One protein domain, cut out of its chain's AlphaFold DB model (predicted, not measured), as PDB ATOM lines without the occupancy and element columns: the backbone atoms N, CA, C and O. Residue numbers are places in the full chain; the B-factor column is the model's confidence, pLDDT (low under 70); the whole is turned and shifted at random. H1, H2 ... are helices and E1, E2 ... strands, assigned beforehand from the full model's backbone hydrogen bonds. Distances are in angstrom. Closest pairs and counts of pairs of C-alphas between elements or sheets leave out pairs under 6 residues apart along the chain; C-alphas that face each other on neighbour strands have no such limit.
ATOM      1  N   ALA A   5      37.948   0.944 -35.190       86.69
ATOM      2  CA  ALA A   5      36.555   1.391 -35.080       86.69
ATOM      3  C   ALA A   5      35.767   0.710 -33.942       86.69
ATOM      4  O   ALA A   5      34.764   1.242 -33.473       86.69
ATOM      5  N   LEU A   6      36.205  -0.475 -33.512       88.25
ATOM      6  CA  LEU A   6      35.597  -1.260 -32.439       88.25
ATOM      7  C   LEU A   6      36.477  -1.309 -31.188       88.25
ATOM      8  O   LEU A   6      36.049  -1.880 -30.186       88.25
ATOM      9  N   ALA A   7      37.682  -0.737 -31.231       89.19
ATOM     10  CA  ALA A   7      38.636  -0.850 -30.146       89.19
ATOM     11  C   ALA A   7      38.012  -0.314 -28.843       89.19
ATOM     12  O   ALA A   7      37.534   0.838 -28.819       89.19
ATOM     13  N   PRO A   8      37.990  -1.135 -27.773       92.56
ATOM     14  CA  PRO A   8      37.594  -0.658 -26.462       92.56
ATOM     15  C   PRO A   8      38.579   0.419 -26.002       92.56
ATOM     16  O   PRO A   8      39.572   0.723 -26.660       92.56
ATOM     17  N   ALA A   9      38.294   1.036 -24.866       94.62
ATOM     18  CA  ALA A   9      39.165   2.064 -24.326       94.62
ATOM     19  C   ALA A   9      40.436   1.480 -23.699       94.62
ATOM     20  O   ALA A   9      40.930   2.120 -22.804       94.62
ATOM     21  N   PHE A  10      40.913   0.289 -24.072       95.81
ATOM     22  CA  PHE A  10      42.119  -0.353 -23.537       95.81
ATOM     23  C   PHE A  10      42.768  -1.253 -24.592       95.81
ATOM     24  O   PHE A  10      42.132  -1.643 -25.577       95.81
ATOM     25  N   GLU A  11      44.020  -1.623 -24.356       95.94
ATOM     26  CA  GLU A  11      44.808  -2.500 -25.211       95.94
ATOM     27  C   GLU A  11      44.948  -3.902 -24.615       95.94
ATOM     28  O   GLU A  11      44.955  -4.098 -23.402       95.94
ATOM     29  N   VAL A  12      45.083  -4.900 -25.492       97.25
ATOM     30  CA  VAL A  12      45.456  -6.271 -25.125       97.25
ATOM     31  C   VAL A  12      46.637  -6.668 -25.986       97.25
ATOM     32  O   VAL A  12      46.498  -6.805 -27.200       97.25
ATOM     33  N   VAL A  13      47.791  -6.878 -25.360       97.25
ATOM     34  CA  VAL A  13      49.048  -7.191 -26.062       97.25
ATOM     35  C   VAL A  13      49.394  -8.676 -26.012       97.25
ATOM     36  O   VAL A  13      50.167  -9.153 -26.840       97.25
ATOM     37  N   GLN A  14      48.798  -9.428 -25.082       97.56
ATOM     38  CA  GLN A  14      48.934 -10.881 -25.017       97.56
ATOM     39  C   GLN A  14      47.634 -11.542 -24.555       97.56
ATOM     40  O   GLN A  14      46.853 -10.951 -23.808       97.56
ATOM     41  N   MET A  15      47.395 -12.783 -24.988       97.44
ATOM     42  CA  MET A  15      46.249 -13.566 -24.527       97.44
ATOM     43  C   MET A  15      46.586 -15.030 -24.238       97.44
ATOM     44  O   MET A  15      47.467 -15.632 -24.848       97.44
ATOM     45  N   SER A  16      45.812 -15.609 -23.332       97.62
ATOM     46  CA  SER A  16      45.701 -17.037 -23.068       97.62
ATOM     47  C   SER A  16      44.233 -17.367 -22.767       97.62
ATOM     48  O   SER A  16      43.358 -16.498 -22.812       97.62
ATOM     49  N   HIS A  17      43.927 -18.629 -22.498       97.38
ATOM     50  CA  HIS A  17      42.594 -19.044 -22.091       97.38
ATOM     51  C   HIS A  17      42.629 -20.306 -21.239       97.38
ATOM     52  O   HIS A  17      43.508 -21.154 -21.382       97.38
ATOM     53  N   LEU A  18      41.611 -20.448 -20.398       96.69
ATOM     54  CA  LEU A  18      41.328 -21.657 -19.644       96.69
ATOM     55  C   LEU A  18      40.030 -22.275 -20.139       96.69
ATOM     56  O   LEU A  18      39.044 -21.582 -20.388       96.69
ATOM     57  N   VAL A  19      40.027 -23.598 -20.274       95.56
ATOM     58  CA  VAL A  19      38.840 -24.373 -20.634       95.56
ATOM     59  C   VAL A  19      38.750 -25.568 -19.712       95.56
ATOM     60  O   VAL A  19      39.614 -26.442 -19.727       95.56
ATOM     61  N   LEU A  20      37.651 -25.639 -18.978       94.69
ATOM     62  CA  LEU A  20      37.265 -26.807 -18.215       94.69
ATOM     63  C   LEU A  20      36.203 -27.579 -18.991       94.69
ATOM     64  O   LEU A  20      35.163 -27.028 -19.358       94.69
ATOM     65  N   LYS A  21      36.462 -28.864 -19.224       91.38
ATOM     66  CA  LYS A  21      35.506 -29.794 -19.831       91.38
ATOM     67  C   LYS A  21      34.988 -30.754 -18.766       91.38
ATOM     68  O   LYS A  21      35.775 -31.301 -18.002       91.38
ATOM     69  N   CYS A  22      33.681 -30.982 -18.752       87.69
ATOM     70  CA  CYS A  22      33.058 -32.018 -17.943       87.69
ATOM     71  C   CYS A  22      32.920 -33.292 -18.781       87.69
ATOM     72  O   CYS A  22      32.281 -33.276 -19.833       87.69
ATOM     73  N   LEU A  23      33.520 -34.392 -18.321       79.69
ATOM     74  CA  LEU A  23      33.451 -35.684 -19.015       79.69
ATOM     75  C   LEU A  23      32.103 -36.394 -18.808       79.69
ATOM     76  O   LEU A  23      31.740 -37.248 -19.609       79.69
ATOM     77  N   SER A  24      31.347 -36.005 -17.775       83.31
ATOM     78  CA  SER A  24      29.990 -36.488 -17.498       83.31
ATOM     79  C   SER A  24      29.019 -35.303 -17.388       83.31
ATOM     80  O   SER A  24      28.752 -34.833 -16.279       83.31
ATOM     81  N   PRO A  25      28.518 -34.773 -18.521       80.69
ATOM     82  CA  PRO A  25      27.678 -33.577 -18.551       80.69
ATOM     83  C   PRO A  25      26.370 -33.726 -17.764       80.69
ATOM     84  O   PRO A  25      25.588 -34.645 -18.007       80.69
ATOM     85  N   ILE A  26      26.067 -32.765 -16.889       80.25
ATOM     86  CA  ILE A  26      24.752 -32.656 -16.243       80.25
ATOM     87  C   ILE A  26      23.841 -31.829 -17.146       80.25
ATOM     88  O   ILE A  26      24.167 -30.690 -17.467       80.25
ATOM     89  N   ARG A  27      22.679 -32.369 -17.544       80.88
ATOM     90  CA  ARG A  27      21.683 -31.650 -18.373       80.88
ATOM     91  C   ARG A  27      22.283 -31.050 -19.660       80.88
ATOM     92  O   ARG A  27      21.892 -29.972 -20.087       80.88
ATOM     93  N   GLY A  28      23.258 -31.739 -20.258       84.12
ATOM     94  CA  GLY A  28      23.950 -31.278 -21.466       84.12
ATOM     95  C   GLY A  28      25.010 -30.194 -21.236       84.12
ATOM     96  O   GLY A  28      25.605 -29.732 -22.205       84.12
ATOM     97  N   TYR A  29      25.292 -29.805 -19.989       88.38
ATOM     98  CA  TYR A  29      26.344 -28.847 -19.663       88.38
ATOM     99  C   TYR A  29      27.731 -29.501 -19.693       88.38
ATOM    100  O   TYR A  29      28.077 -30.343 -18.866       88.38
ATOM    101  N   THR A  30      28.532 -29.101 -20.675       89.62
ATOM    102  CA  THR A  30      29.838 -29.679 -21.024       89.62
ATOM    103  C   THR A  30      31.031 -28.952 -20.403       89.62
ATOM    104  O   THR A  30      32.162 -29.411 -20.562       89.62
ATOM    105  N   GLY A  31      30.812 -27.852 -19.675       92.75
ATOM    106  CA  GLY A  31      31.849 -27.137 -18.926       92.75
ATOM    107  C   GLY A  31      31.850 -25.628 -19.160       92.75
ATOM    108  O   GLY A  31      30.841 -25.056 -19.565       92.75
ATOM    109  N   ARG A  32      33.002 -24.986 -18.945       94.44
ATOM    110  CA  ARG A  32      33.169 -23.524 -19.024       94.44
ATOM    111  C   ARG A  32      34.549 -23.124 -19.531       94.44
ATOM    112  O   ARG A  32      35.483 -23.922 -19.491       94.44
ATOM    113  N   GLY A  33      34.690 -21.891 -19.992       96.12
ATOM    114  CA  GLY A  33      35.977 -21.325 -20.374       96.12
ATOM    115  C   GLY A  33      36.049 -19.826 -20.123       96.12
ATOM    116  O   GLY A  33      35.035 -19.136 -20.174       96.12
ATOM    117  N   HIS A  34      37.253 -19.344 -19.835       97.88
ATOM    118  CA  HIS A  34      37.545 -17.926 -19.636       97.88
ATOM    119  C   HIS A  34      38.788 -17.541 -20.424       97.88
ATOM    120  O   HIS A  34      39.686 -18.351 -20.666       97.88
ATOM    121  N   SER A  35      38.820 -16.289 -20.838       98.19
ATOM    122  CA  SER A  35      39.958 -15.654 -21.484       98.19
ATOM    123  C   SER A  35      40.848 -15.036 -20.416       98.19
ATOM    124  O   SER A  35      40.347 -14.475 -19.445       98.19
ATOM    125  N   LEU A  36      42.158 -15.105 -20.624       98.31
ATOM    126  CA  LEU A  36      43.145 -14.341 -19.872       98.31
ATOM    127  C   LEU A  36      43.771 -13.341 -20.830       98.31
ATOM    128  O   LEU A  36      44.422 -13.741 -21.794       98.31
ATOM    129  N   TRP A  37      43.550 -12.055 -20.608       98.06
ATOM    130  CA  TRP A  37      44.069 -10.987 -21.454       98.06
ATOM    131  C   TRP A  37      45.072 -10.160 -20.660       98.06
ATOM    132  O   TRP A  37      44.789  -9.762 -19.534       98.06
ATOM    133  N   TYR A  38      46.245  -9.918 -21.237       98.25
ATOM    134  CA  TYR A  38      47.251  -9.032 -20.665       98.25
ATOM    135  C   TYR A  38      47.161  -7.669 -21.348       98.25
ATOM    136  O   TYR A  38      47.351  -7.573 -22.567       98.25
ATOM    137  N   GLY A  39      46.833  -6.638 -20.576       97.56
ATOM    138  CA  GLY A  39      46.427  -5.341 -21.106       97.56
ATOM    139  C   GLY A  39      46.300  -4.261 -20.040       97.56
ATOM    140  O   GLY A  39      46.440  -4.547 -18.851       97.56
ATOM    141  N   ASP A  40      46.000  -3.037 -20.465       97.50
ATOM    142  CA  ASP A  40      45.870  -1.852 -19.608       97.50
ATOM    143  C   ASP A  40      44.398  -1.511 -19.294       97.50
ATOM    144  O   ASP A  40      43.899  -0.395 -19.459       97.50
ATOM    145  N   VAL A  41      43.670  -2.542 -18.860       97.00
ATOM    146  CA  VAL A  41      42.201  -2.562 -18.761       97.00
ATOM    147  C   VAL A  41      41.649  -1.561 -17.739       97.00
ATOM    148  O   VAL A  41      40.631  -0.913 -17.996       97.00
ATOM    149  N   GLU A  42      42.294  -1.436 -16.577       95.50
ATOM    150  CA  GLU A  42      41.844  -0.551 -15.489       95.50
ATOM    151  C   GLU A  42      42.448   0.853 -15.577       95.50
ATOM    152  O   GLU A  42      41.761   1.837 -15.315       95.50
ATOM    153  N   THR A  43      43.737   0.962 -15.905       95.25
ATOM    154  CA  THR A  43      44.483   2.228 -15.917       95.25
ATOM    155  C   THR A  43      45.394   2.279 -17.134       95.25
ATOM    156  O   THR A  43      46.160   1.347 -17.366       95.25
ATOM    157  N   ASP A  44      45.314   3.380 -17.883       96.25
ATOM    158  CA  ASP A  44      46.101   3.616 -19.098       96.25
ATOM    159  C   ASP A  44      47.604   3.432 -18.832       96.25
ATOM    160  O   ASP A  44      48.154   3.980 -17.871       96.25
ATOM    161  N   GLY A  45      48.251   2.597 -19.646       96.50
ATOM    162  CA  GLY A  45      49.674   2.274 -19.516       96.50
ATOM    163  C   GLY A  45      50.055   1.321 -18.370       96.50
ATOM    164  O   GLY A  45      51.237   0.993 -18.242       96.50
ATOM    165  N   GLN A  46      49.110   0.836 -17.551       96.88
ATOM    166  CA  GLN A  46      49.383  -0.141 -16.485       96.88
ATOM    167  C   GLN A  46      48.911  -1.543 -16.867       96.88
ATOM    168  O   GLN A  46      47.728  -1.866 -16.794       96.88
ATOM    169  N   TYR A  47      49.863  -2.397 -17.243       97.75
ATOM    170  CA  TYR A  47      49.575  -3.712 -17.803       97.75
ATOM    171  C   TYR A  47      49.494  -4.816 -16.749       97.75
ATOM    172  O   TYR A  47      50.455  -5.087 -16.024       97.75
ATOM    173  N   HIS A  48      48.368  -5.526 -16.740       98.06
ATOM    174  CA  HIS A  48      48.135  -6.679 -15.877       98.06
ATOM    175  C   HIS A  48      47.416  -7.802 -16.620       98.06
ATOM    176  O   HIS A  48      46.863  -7.603 -17.700       98.06
ATOM    177  N   TRP A  49      47.429  -8.996 -16.028       98.06
ATOM    178  CA  TRP A  49      46.559 -10.080 -16.462       98.06
ATOM    179  C   TRP A  49      45.147  -9.838 -15.951       98.06
ATOM    180  O   TRP A  49      44.956  -9.513 -14.780       98.06
ATOM    181  N   TYR A  50      44.168 -10.044 -16.821       98.31
ATOM    182  CA  TYR A  50      42.755  -9.986 -16.493       98.31
ATOM    183  C   TYR A  50      42.046 -11.241 -16.982       98.31
ATOM    184  O   TYR A  50      42.211 -11.656 -18.130       98.31
ATOM    185  N   GLU A  51      41.221 -11.823 -16.125       98.25
ATOM    186  CA  GLU A  51      40.268 -12.854 -16.507       98.25
ATOM    187  C   GLU A  51      38.971 -12.205 -16.993       98.25
ATOM    188  O   GLU A  51      38.466 -11.270 -16.377       98.25
ATOM    189  N   THR A  52      38.417 -12.705 -18.100       98.06
ATOM    190  CA  THR A  52      37.092 -12.317 -18.591       98.06
ATOM    191  C   THR A  52      36.456 -13.423 -19.432       98.06
ATOM    192  O   THR A  52      37.141 -14.308 -19.949       98.06
ATOM    193  N   ALA A  53      35.143 -13.387 -19.624       97.25
ATOM    194  CA  ALA A  53      34.421 -14.409 -20.364       97.25
ATOM    195  C   ALA A  53      33.136 -13.862 -20.986       97.25
ATOM    196  O   ALA A  53      32.641 -12.789 -20.627       97.25
ATOM    197  N   PHE A  54      32.601 -14.631 -21.925       94.88
ATOM    198  CA  PHE A  54      31.497 -14.240 -22.787       94.88
ATOM    199  C   PHE A  54      30.426 -15.327 -22.812       94.88
ATOM    200  O   PHE A  54      30.690 -16.493 -22.506       94.88
ATOM    201  N   ILE A  55      29.207 -14.939 -23.161       92.31
ATOM    202  CA  ILE A  55      28.087 -15.851 -23.389       92.31
ATOM    203  C   ILE A  55      27.400 -15.488 -24.696       92.31
ATOM    204  O   ILE A  55      27.376 -14.322 -25.089       92.31
ATOM    205  N   ASP A  56      26.779 -16.475 -25.332       88.38
ATOM    206  CA  ASP A  56      25.765 -16.173 -26.335       88.38
ATOM    207  C   ASP A  56      24.600 -15.463 -25.649       88.38
ATOM    208  O   ASP A  56      24.242 -15.771 -24.508       88.38
ATOM    209  N   SER A  57      24.013 -14.497 -26.346       79.50
ATOM    210  CA  SER A  57      22.890 -13.735 -25.822       79.50
ATOM    211  C   SER A  57      21.746 -14.650 -25.414       79.50
ATOM    212  O   SER A  57      21.303 -15.514 -26.178       79.50
ATOM    213  N   VAL A  58      21.235 -14.418 -24.205       67.94
ATOM    214  CA  VAL A  58      20.175 -15.227 -23.586       67.94
ATOM    215  C   VAL A  58      18.900 -15.250 -24.447       67.94
ATOM    216  O   VAL A  58      18.140 -16.216 -24.409       67.94
ATOM    217  N   TRP A  59      18.702 -14.237 -25.297       64.56
ATOM    218  CA  TRP A  59      17.576 -14.125 -26.230       64.56
ATOM    219  C   TRP A  59      17.625 -15.099 -27.415       64.56
ATOM    220  O   TRP A  59      16.596 -15.349 -28.039       64.56
ATOM    221  N   LEU A  60      18.786 -15.678 -27.737       61.94
ATOM    222  CA  LEU A  60      18.954 -16.527 -28.924       61.94
ATOM    223  C   LEU A  60      18.446 -17.971 -28.749       61.94
ATOM    224  O   LEU A  60      18.611 -18.781 -29.660       61.94
ATOM    225  N   ASN A  61      17.824 -18.306 -27.609       54.03
ATOM    226  CA  ASN A  61      17.206 -19.606 -27.266       54.03
ATOM    227  C   ASN A  61      18.084 -20.855 -27.521       54.03
ATOM    228  O   ASN A  61      17.611 -21.990 -27.524       54.03
ATOM    229  N   LYS A  62      19.385 -20.642 -27.727       59.66
ATOM    230  CA  LYS A  62      20.436 -21.640 -27.889       59.66
ATOM    231  C   LYS A  62      21.498 -21.328 -26.849       59.66
ATOM    232  O   LYS A  62      22.522 -20.737 -27.167       59.66
ATOM    233  N   GLN A  63      21.244 -21.676 -25.590       62.12
ATOM    234  CA  GLN A  63      22.333 -21.661 -24.620       62.12
ATOM    235  C   GLN A  63      23.351 -22.711 -25.058       62.12
ATOM    236  O   GLN A  63      23.023 -23.894 -25.177       62.12
ATOM    237  N   ALA A  64      24.570 -22.266 -25.365       62.91
ATOM    238  CA  ALA A  64      25.646 -23.177 -25.696       62.91
ATOM    239  C   ALA A  64      25.838 -24.177 -24.551       62.91
ATOM    240  O   ALA A  64      25.770 -23.832 -23.372       62.91
ATOM    241  N   ALA A  65      26.165 -25.419 -24.904       70.69
ATOM    242  CA  ALA A  65      26.484 -26.467 -23.939       70.69
ATOM    243  C   ALA A  65      27.688 -26.110 -23.038       70.69
ATOM    244  O   ALA A  65      27.987 -26.846 -22.102       70.69
ATOM    245  N   ARG A  66      28.410 -25.020 -23.326       79.38
ATOM    246  CA  ARG A  66      29.579 -24.540 -22.590       79.38
ATOM    247  C   ARG A  66      29.481 -23.026 -22.394       79.38
ATOM    248  O   ARG A  66      29.738 -22.281 -23.337       79.38
ATOM    249  N   LEU A  67      29.110 -22.590 -21.192       86.81
ATOM    250  CA  LEU A  67      28.943 -21.179 -20.828       86.81
ATOM    251  C   LEU A  67      29.437 -20.935 -19.388       86.81
ATOM    252  O   LEU A  67      29.175 -21.768 -18.525       86.81
ATOM    253  N   PRO A  68      30.099 -19.802 -19.108       94.00
ATOM    254  CA  PRO A  68      30.633 -18.861 -20.088       94.00
ATOM    255  C   PRO A  68      31.781 -19.489 -20.901       94.00
ATOM    256  O   PRO A  68      32.257 -20.586 -20.585       94.00
ATOM    257  N   TYR A  69      32.188 -18.829 -21.984       94.44
ATOM    258  CA  TYR A  69      33.286 -19.255 -22.847       94.44
ATOM    259  C   TYR A  69      34.316 -18.142 -23.076       94.44
ATOM    260  O   TYR A  69      34.041 -16.946 -22.957       94.44
ATOM    261  N   GLN A  70      35.528 -18.563 -23.428       96.44
ATOM    262  CA  GLN A  70      36.631 -17.686 -23.793       96.44
ATOM    263  C   GLN A  70      36.450 -17.102 -25.197       96.44
ATOM    264  O   GLN A  70      35.964 -17.786 -26.102       96.44
ATOM    265  N   MET A  71      36.941 -15.885 -25.411       95.94
ATOM    266  CA  MET A  71      37.089 -15.289 -26.737       95.94
ATOM    267  C   MET A  71      38.462 -14.620 -26.874       95.94
ATOM    268  O   MET A  71      38.990 -14.079 -25.900       95.94
ATOM    269  N   PRO A  72      39.063 -14.624 -28.074       96.44
ATOM    270  CA  PRO A  72      40.231 -13.796 -28.340       96.44
ATOM    271  C   PRO A  72      39.841 -12.303 -28.383       96.44
ATOM    272  O   PRO A  72      38.676 -11.993 -28.654       96.44
ATOM    273  N   PRO A  73      40.800 -11.370 -28.205       96.00
ATOM    274  CA  PRO A  73      40.577  -9.936 -28.403       96.00
ATOM    275  C   PRO A  73      40.369  -9.636 -29.900       96.00
ATOM    276  O   PRO A  73      41.287  -9.289 -30.646       96.00
ATOM    277  N   ALA A  74      39.149  -9.869 -30.378       94.94
ATOM    278  CA  ALA A  74      38.725  -9.745 -31.769       94.94
ATOM    279  C   ALA A  74      37.406  -8.967 -31.866       94.94
ATOM    280  O   ALA A  74      36.784  -8.657 -30.850       94.94
ATOM    281  N   ASN A  75      36.965  -8.661 -33.090       94.50
ATOM    282  CA  ASN A  75      35.787  -7.819 -33.340       94.50
ATOM    283  C   ASN A  75      34.527  -8.279 -32.599       94.50
ATOM    284  O   ASN A  75      33.778  -7.440 -32.112       94.50
ATOM    285  N   ASP A  76      34.296  -9.586 -32.482       93.12
ATOM    286  CA  ASP A  76      33.109 -10.092 -31.789       93.12
ATOM    287  C   ASP A  76      33.187  -9.876 -30.274       93.12
ATOM    288  O   ASP A  76      32.189  -9.502 -29.663       93.12
ATOM    289  N   ALA A  77      34.375 -10.005 -29.679       94.94
ATOM    290  CA  ALA A  77      34.576  -9.679 -28.272       94.94
ATOM    291  C   ALA A  77      34.432  -8.166 -28.038       94.94
ATOM    292  O   ALA A  77      33.745  -7.746 -27.115       94.94
ATOM    293  N   ALA A  78      34.993  -7.340 -28.926       94.50
ATOM    294  CA  ALA A  78      34.836  -5.887 -28.870       94.50
ATOM    295  C   ALA A  78      33.363  -5.449 -28.964       94.50
ATOM    296  O   ALA A  78      32.908  -4.619 -28.182       94.50
ATOM    297  N   ARG A  79      32.585  -6.058 -29.865       93.62
ATOM    298  CA  ARG A  79      31.132  -5.848 -29.960       93.62
ATOM    299  C   ARG A  79      30.410  -6.267 -28.682       93.62
ATOM    300  O   ARG A  79      29.544  -5.534 -28.214       93.62
ATOM    301  N   ALA A  80      30.777  -7.406 -28.098       93.38
ATOM    302  CA  ALA A  80      30.192  -7.869 -26.841       93.38
ATOM    303  C   ALA A  80      30.461  -6.892 -25.681       93.38
ATOM    304  O   ALA A  80      29.557  -6.613 -24.896       93.38
ATOM    305  N   LEU A  81      31.667  -6.314 -25.613       93.31
ATOM    306  CA  LEU A  81      32.021  -5.275 -24.635       93.31
ATOM    307  C   LEU A  81      31.219  -3.976 -24.827       93.31
ATOM    308  O   LEU A  81      30.954  -3.272 -23.857       93.31
ATOM    309  N   GLN A  82      30.799  -3.674 -26.058       90.06
ATOM    310  CA  GLN A  82      29.933  -2.534 -26.386       90.06
ATOM    311  C   GLN A  82      28.431  -2.829 -26.210       90.06
ATOM    312  O   GLN A  82      27.603  -1.962 -26.481       90.06
ATOM    313  N   GLY A  83      28.060  -4.030 -25.751       86.50
ATOM    314  CA  GLY A  83      26.666  -4.405 -25.503       86.50
ATOM    315  C   GLY A  83      25.911  -4.927 -26.728       86.50
ATOM    316  O   GLY A  83      24.694  -4.766 -26.802       86.50
ATOM    317  N   ALA A  84      26.605  -5.540 -27.694       81.75
ATOM    318  CA  ALA A  84      25.964  -6.170 -28.847       81.75
ATOM    319  C   ALA A  84      24.990  -7.306 -28.469       81.75
ATOM    320  O   ALA A  84      25.041  -7.902 -27.395       81.75
ATOM    321  N   ASP A  85      24.094  -7.616 -29.404       75.50
ATOM    322  CA  ASP A  85      22.908  -8.456 -29.218       75.50
ATOM    323  C   ASP A  85      23.160  -9.963 -29.333       75.50
ATOM    324  O   ASP A  85      22.362 -10.738 -28.814       75.50
ATOM    325  N   LYS A  86      24.230 -10.391 -30.016       86.75
ATOM    326  CA  LYS A  86      24.531 -11.816 -30.257       86.75
ATOM    327  C   LYS A  86      25.405 -12.455 -29.190       86.75
ATOM    328  O   LYS A  86      25.172 -13.602 -28.821       86.75
ATOM    329  N   VAL A  87      26.396 -11.717 -28.710       90.94
ATOM    330  CA  VAL A  87      27.361 -12.161 -27.704       90.94
ATOM    331  C   VAL A  87      27.424 -11.090 -26.634       90.94
ATOM    332  O   VAL A  87      27.508  -9.905 -26.950       90.94
ATOM    333  N   GLN A  88      27.391 -11.511 -25.379       91.94
ATOM    334  CA  GLN A  88      27.390 -10.630 -24.224       91.94
ATOM    335  C   GLN A  88      28.649 -10.854 -23.389       91.94
ATOM    336  O   GLN A  88      29.115 -11.983 -23.216       91.94
ATOM    337  N   HIS A  89      29.188  -9.763 -22.849       93.88
ATOM    338  CA  HIS A  89      30.203  -9.817 -21.801       93.88
ATOM    339  C   HIS A  89      29.578 -10.439 -20.547       93.88
ATOM    340  O   HIS A  89      28.536  -9.976 -20.092       93.88
ATOM    341  N   ALA A  90      30.161 -11.520 -20.031       93.25
ATOM    342  CA  ALA A  90      29.520 -12.371 -19.023       93.25
ATOM    343  C   ALA A  90      30.299 -12.512 -17.715       93.25
ATOM    344  O   ALA A  90      29.774 -13.024 -16.725       93.25
ATOM    345  N   TRP A  91      31.560 -12.093 -17.723       96.12
ATOM    346  CA  TRP A  91      32.426 -12.083 -16.558       96.12
ATOM    347  C   TRP A  91      33.250 -10.799 -16.582       96.12
ATOM    348  O   TRP A  91      33.900 -10.554 -17.603       96.12
ATOM    349  N   PRO A  92      33.228  -9.981 -15.515       96.69
ATOM    350  CA  PRO A  92      33.971  -8.726 -15.474       96.69
ATOM    351  C   PRO A  92      35.456  -8.965 -15.728       96.69
ATOM    352  O   PRO A  92      35.947 -10.070 -15.513       96.69
ATOM    353  N   PHE A  93      36.181  -7.931 -16.144       97.81
ATOM    354  CA  PHE A  93      37.637  -7.990 -16.086       97.81
ATOM    355  C   PHE A  93      38.075  -8.060 -14.628       97.81
ATOM    356  O   PHE A  93      37.967  -7.090 -13.882       97.81
ATOM    357  N   MET A  94      38.536  -9.235 -14.220       97.12
ATOM    358  CA  MET A  94      39.093  -9.461 -12.896       97.12
ATOM    359  C   MET A  94      40.601  -9.504 -12.997       97.12
ATOM    360  O   MET A  94      41.145 -10.367 -13.686       97.12
ATOM    361  N   LYS A  95      41.274  -8.580 -12.316       97.12
ATOM    362  CA  LYS A  95      42.731  -8.577 -12.238       97.12
ATOM    363  C   LYS A  95      43.220  -9.885 -11.616       97.12
ATOM    364  O   LYS A  95      42.766 -10.277 -10.547       97.12
ATOM    365  N   VAL A  96      44.152 -10.540 -12.295       97.50
ATOM    366  CA  VAL A  96      44.862 -11.722 -11.806       97.50
ATOM    367  C   VAL A  96      46.230 -11.251 -11.336       97.50
ATOM    368  O   VAL A  96      47.090 -10.911 -12.154       97.50
ATOM    369  N   ASP A  97      46.411 -11.174 -10.020       94.12
ATOM    370  CA  ASP A  97      47.674 -10.755  -9.423       94.12
ATOM    371  C   ASP A  97      48.651 -11.945  -9.376       94.12
ATOM    372  O   ASP A  97      48.382 -12.927  -8.688       94.12
ATOM    373  N   PRO A  98      49.795 -11.906 -10.084       90.62
ATOM    374  CA  PRO A  98      50.776 -12.988 -10.018       90.62
ATOM    375  C   PRO A  98      51.398 -13.169  -8.624       90.62
ATOM    376  O   PRO A  98      51.986 -14.220  -8.370       90.62
ATOM    377  N   TYR A  99      51.294 -12.174  -7.738       94.62
ATOM    378  CA  TYR A  99      51.775 -12.249  -6.359       94.62
ATOM    379  C   TYR A  99      50.715 -12.769  -5.379       94.62
ATOM    380  O   TYR A  99      51.076 -13.217  -4.291       94.62
ATOM    381  N   ASP A 100      49.437 -12.760  -5.768       95.81
ATOM    382  CA  ASP A 100      48.332 -13.358  -5.015       95.81
ATOM    383  C   ASP A 100      47.297 -13.969  -5.967       95.81
ATOM    384  O   ASP A 100      46.357 -13.327  -6.439       95.81
ATOM    385  N   LEU A 101      47.482 -15.259  -6.244       95.94
ATOM    386  CA  LEU A 101      46.615 -16.018  -7.139       95.94
ATOM    387  C   LEU A 101      45.437 -16.680  -6.421       95.94
ATOM    388  O   LEU A 101      44.670 -17.368  -7.085       95.94
ATOM    389  N   SER A 102      45.275 -16.489  -5.110       96.25
ATOM    390  CA  SER A 102      44.420 -17.341  -4.272       96.25
ATOM    391  C   SER A 102      42.955 -17.351  -4.732       96.25
ATOM    392  O   SER A 102      42.403 -18.420  -4.979       96.25
ATOM    393  N   GLU A 103      42.333 -16.181  -4.968       95.00
ATOM    394  CA  GLU A 103      40.939 -16.115  -5.470       95.00
ATOM    395  C   GLU A 103      40.774 -16.853  -6.800       95.00
ATOM    396  O   GLU A 103      39.817 -17.609  -6.990       95.00
ATOM    397  N   PHE A 104      41.723 -16.643  -7.712       96.88
ATOM    398  CA  PHE A 104      41.687 -17.211  -9.048       96.88
ATOM    399  C   PHE A 104      41.911 -18.727  -9.007       96.88
ATOM    400  O   PHE A 104      41.128 -19.484  -9.586       96.88
ATOM    401  N   SER A 105      42.951 -19.189  -8.309       96.75
ATOM    402  CA  SER A 105      43.299 -20.606  -8.220       96.75
ATOM    403  C   SER A 105      42.250 -21.405  -7.465       96.75
ATOM    404  O   SER A 105      41.882 -22.479  -7.933       96.75
ATOM    405  N   ASP A 106      41.732 -20.887  -6.351       97.69
ATOM    406  CA  ASP A 106      40.768 -21.605  -5.515       97.69
ATOM    407  C   ASP A 106      39.446 -21.792  -6.257       97.69
ATOM    408  O   ASP A 106      38.902 -22.899  -6.298       97.69
ATOM    409  N   ARG A 107      38.972 -20.751  -6.953       96.50
ATOM    410  CA  ARG A 107      37.757 -20.833  -7.772       96.50
ATOM    411  C   ARG A 107      37.900 -21.820  -8.930       96.50
ATOM    412  O   ARG A 107      36.988 -22.608  -9.190       96.50
ATOM    413  N   TRP A 108      39.034 -21.809  -9.632       97.19
ATOM    414  CA  TRP A 108      39.284 -22.779 -10.702       97.19
ATOM    415  C   TRP A 108      39.463 -24.204 -10.170       97.19
ATOM    416  O   TRP A 108      38.970 -25.145 -10.796       97.19
ATOM    417  N   ALA A 109      40.108 -24.373  -9.015       97.19
ATOM    418  CA  ALA A 109      40.261 -25.663  -8.350       97.19
ATOM    419  C   ALA A 109      38.909 -26.236  -7.903       97.19
ATOM    420  O   ALA A 109      38.662 -27.428  -8.098       97.19
ATOM    421  N   GLU A 110      38.003 -25.402  -7.388       96.69
ATOM    422  CA  GLU A 110      36.642 -25.809  -7.033       96.69
ATOM    423  C   GLU A 110      35.884 -26.327  -8.260       96.69
ATOM    424  O   GLU A 110      35.373 -27.452  -8.259       96.69
ATOM    425  N   TRP A 111      35.856 -25.551  -9.351       95.75
ATOM    426  CA  TRP A 111      35.198 -25.985 -10.585       95.75
ATOM    427  C   TRP A 111      35.825 -27.257 -11.147       95.75
ATOM    428  O   TRP A 111      35.101 -28.165 -11.564       95.75
ATOM    429  N   PHE A 112      37.154 -27.355 -11.131       95.38
ATOM    430  CA  PHE A 112      37.861 -28.553 -11.563       95.38
ATOM    431  C   PHE A 112      37.475 -29.775 -10.720       95.38
ATOM    432  O   PHE A 112      37.134 -30.818 -11.280       95.38
ATOM    433  N   GLY A 113      37.440 -29.639  -9.393       95.31
ATOM    434  CA  GLY A 113      37.033 -30.702  -8.476       95.31
ATOM    435  C   GLY A 113      35.593 -31.168  -8.709       95.31
ATOM    436  O   GLY A 113      35.324 -32.372  -8.720       95.31
ATOM    437  N   LEU A 114      34.670 -30.234  -8.964       94.31
ATOM    438  CA  LEU A 114      33.289 -30.551  -9.333       94.31
ATOM    439  C   LEU A 114      33.211 -31.268 -10.688       94.31
ATOM    440  O   LEU A 114      32.476 -32.245 -10.823       94.31
ATOM    441  N   ALA A 115      33.975 -30.824 -11.689       93.06
ATOM    442  CA  ALA A 115      33.982 -31.435 -13.019       93.06
ATOM    443  C   ALA A 115      34.554 -32.854 -12.996       93.06
ATOM    444  O   ALA A 115      33.978 -33.752 -13.612       93.06
ATOM    445  N   ALA A 116      35.630 -33.075 -12.237       92.19
ATOM    446  CA  ALA A 116      36.243 -34.388 -12.052       92.19
ATOM    447  C   ALA A 116      35.276 -35.404 -11.418       92.19
ATOM    448  O   ALA A 116      35.333 -36.590 -11.725       92.19
ATOM    449  N   GLN A 117      34.351 -34.936 -10.575       91.94
ATOM    450  CA  GLN A 117      33.315 -35.764  -9.950       91.94
ATOM    451  C   GLN A 117      32.026 -35.879 -10.782       91.94
ATOM    452  O   GLN A 117      31.065 -36.488 -10.319       91.94
ATOM    453  N   GLY A 118      31.955 -35.252 -11.964       90.00
ATOM    454  CA  GLY A 118      30.717 -35.173 -12.748       90.00
ATOM    455  C   GLY A 118      29.607 -34.370 -12.059       90.00
ATOM    456  O   GLY A 118      28.433 -34.582 -12.339       90.00
TER     457      GLY A 118
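What this domain is: This is residues 5 to 118 of the 138 residues of an uncharacterized protein of Arthrobacter sp. EPSL27 (UniProt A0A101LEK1). A twisted antiparallel sheet of four strands has a helix on each face: the longer helix H2 runs along the edge strand E1, and the short helix H1 stands up over the other edge strand, E4. The long hairpin of E1 and E2 is at one edge of the sheet, and the 18 residues 57 to 74, with no named element, lead from E3 to H1. The printed part has 114 residues, with four named strands and two named helices in the order E1 E2 E3 H1 E4 H2 along the chain. The sheet's order is E1 - E2 - E3 - E4, and the class is mixed, helices and strands. The whole is compact, with a radius of gyration of the C-alphas of 14.9 A, and flat, spanning 43 by 38 by 16 A.

Where its parts are: E1, residues 12 to 26, is 34.7 A long; its C-alpha 12 is at (45.456, -6.271, -25.125), and it bends by 80 degrees at residue 23. E2, residues 29 to 39, is 31.0 A long. E3, residues 48 to 56, measures 26.5 A, and E4, residues 87 to 96, 23.6 A. H1 holds residues 75 to 81 and is 9.8 A long. H2, residues 102 to 116, is 20.4 A long and ends at C-alpha 116, (36.243, -34.388, -12.052).

How they stand to each other: E1, E2 and E3 form a meander, each strand the antiparallel neighbour of the one before. In the hairpin of E1 and E2, N 16 and O 36 are 2.8 A apart, within hydrogen-bond range. E2 and E3 are also a hairpin, with N 35 and O 52 at 2.7 A. Between the antiparallel neighbours E3 and E4, N 51 and O 94 are 2.8 A apart. The sheet and its helices make three layers, with H1 and H2 on opposite faces. H2 has a height over the sheet of 8.6 A and runs along the strands, at 19 degrees to E1 on the local plane; the closest C-alphas of the two, those of Cys 22 and Ala 115, are 5.0 A apart. H1 lies over E4 at a height over the sheet of 8.0 A and stands up from the sheet at 51 degrees; the closest C-alphas of H1 and E4, those of Ala 80 and Gln 88, are 4.7 A apart. H1 and H2 are apart. In both helices every O i to N i+4 pair is within hydrogen-bond range.

The domain as a whole: The two C-alphas farthest apart, those of Ala 5 and Gln 117, are 45.0 A from each other. The printed part has no cut. The link from E3 to H1, 18 residues, is long. The mean pLDDT of the printed part is 91.3, and residues 58 to 64 are under 70.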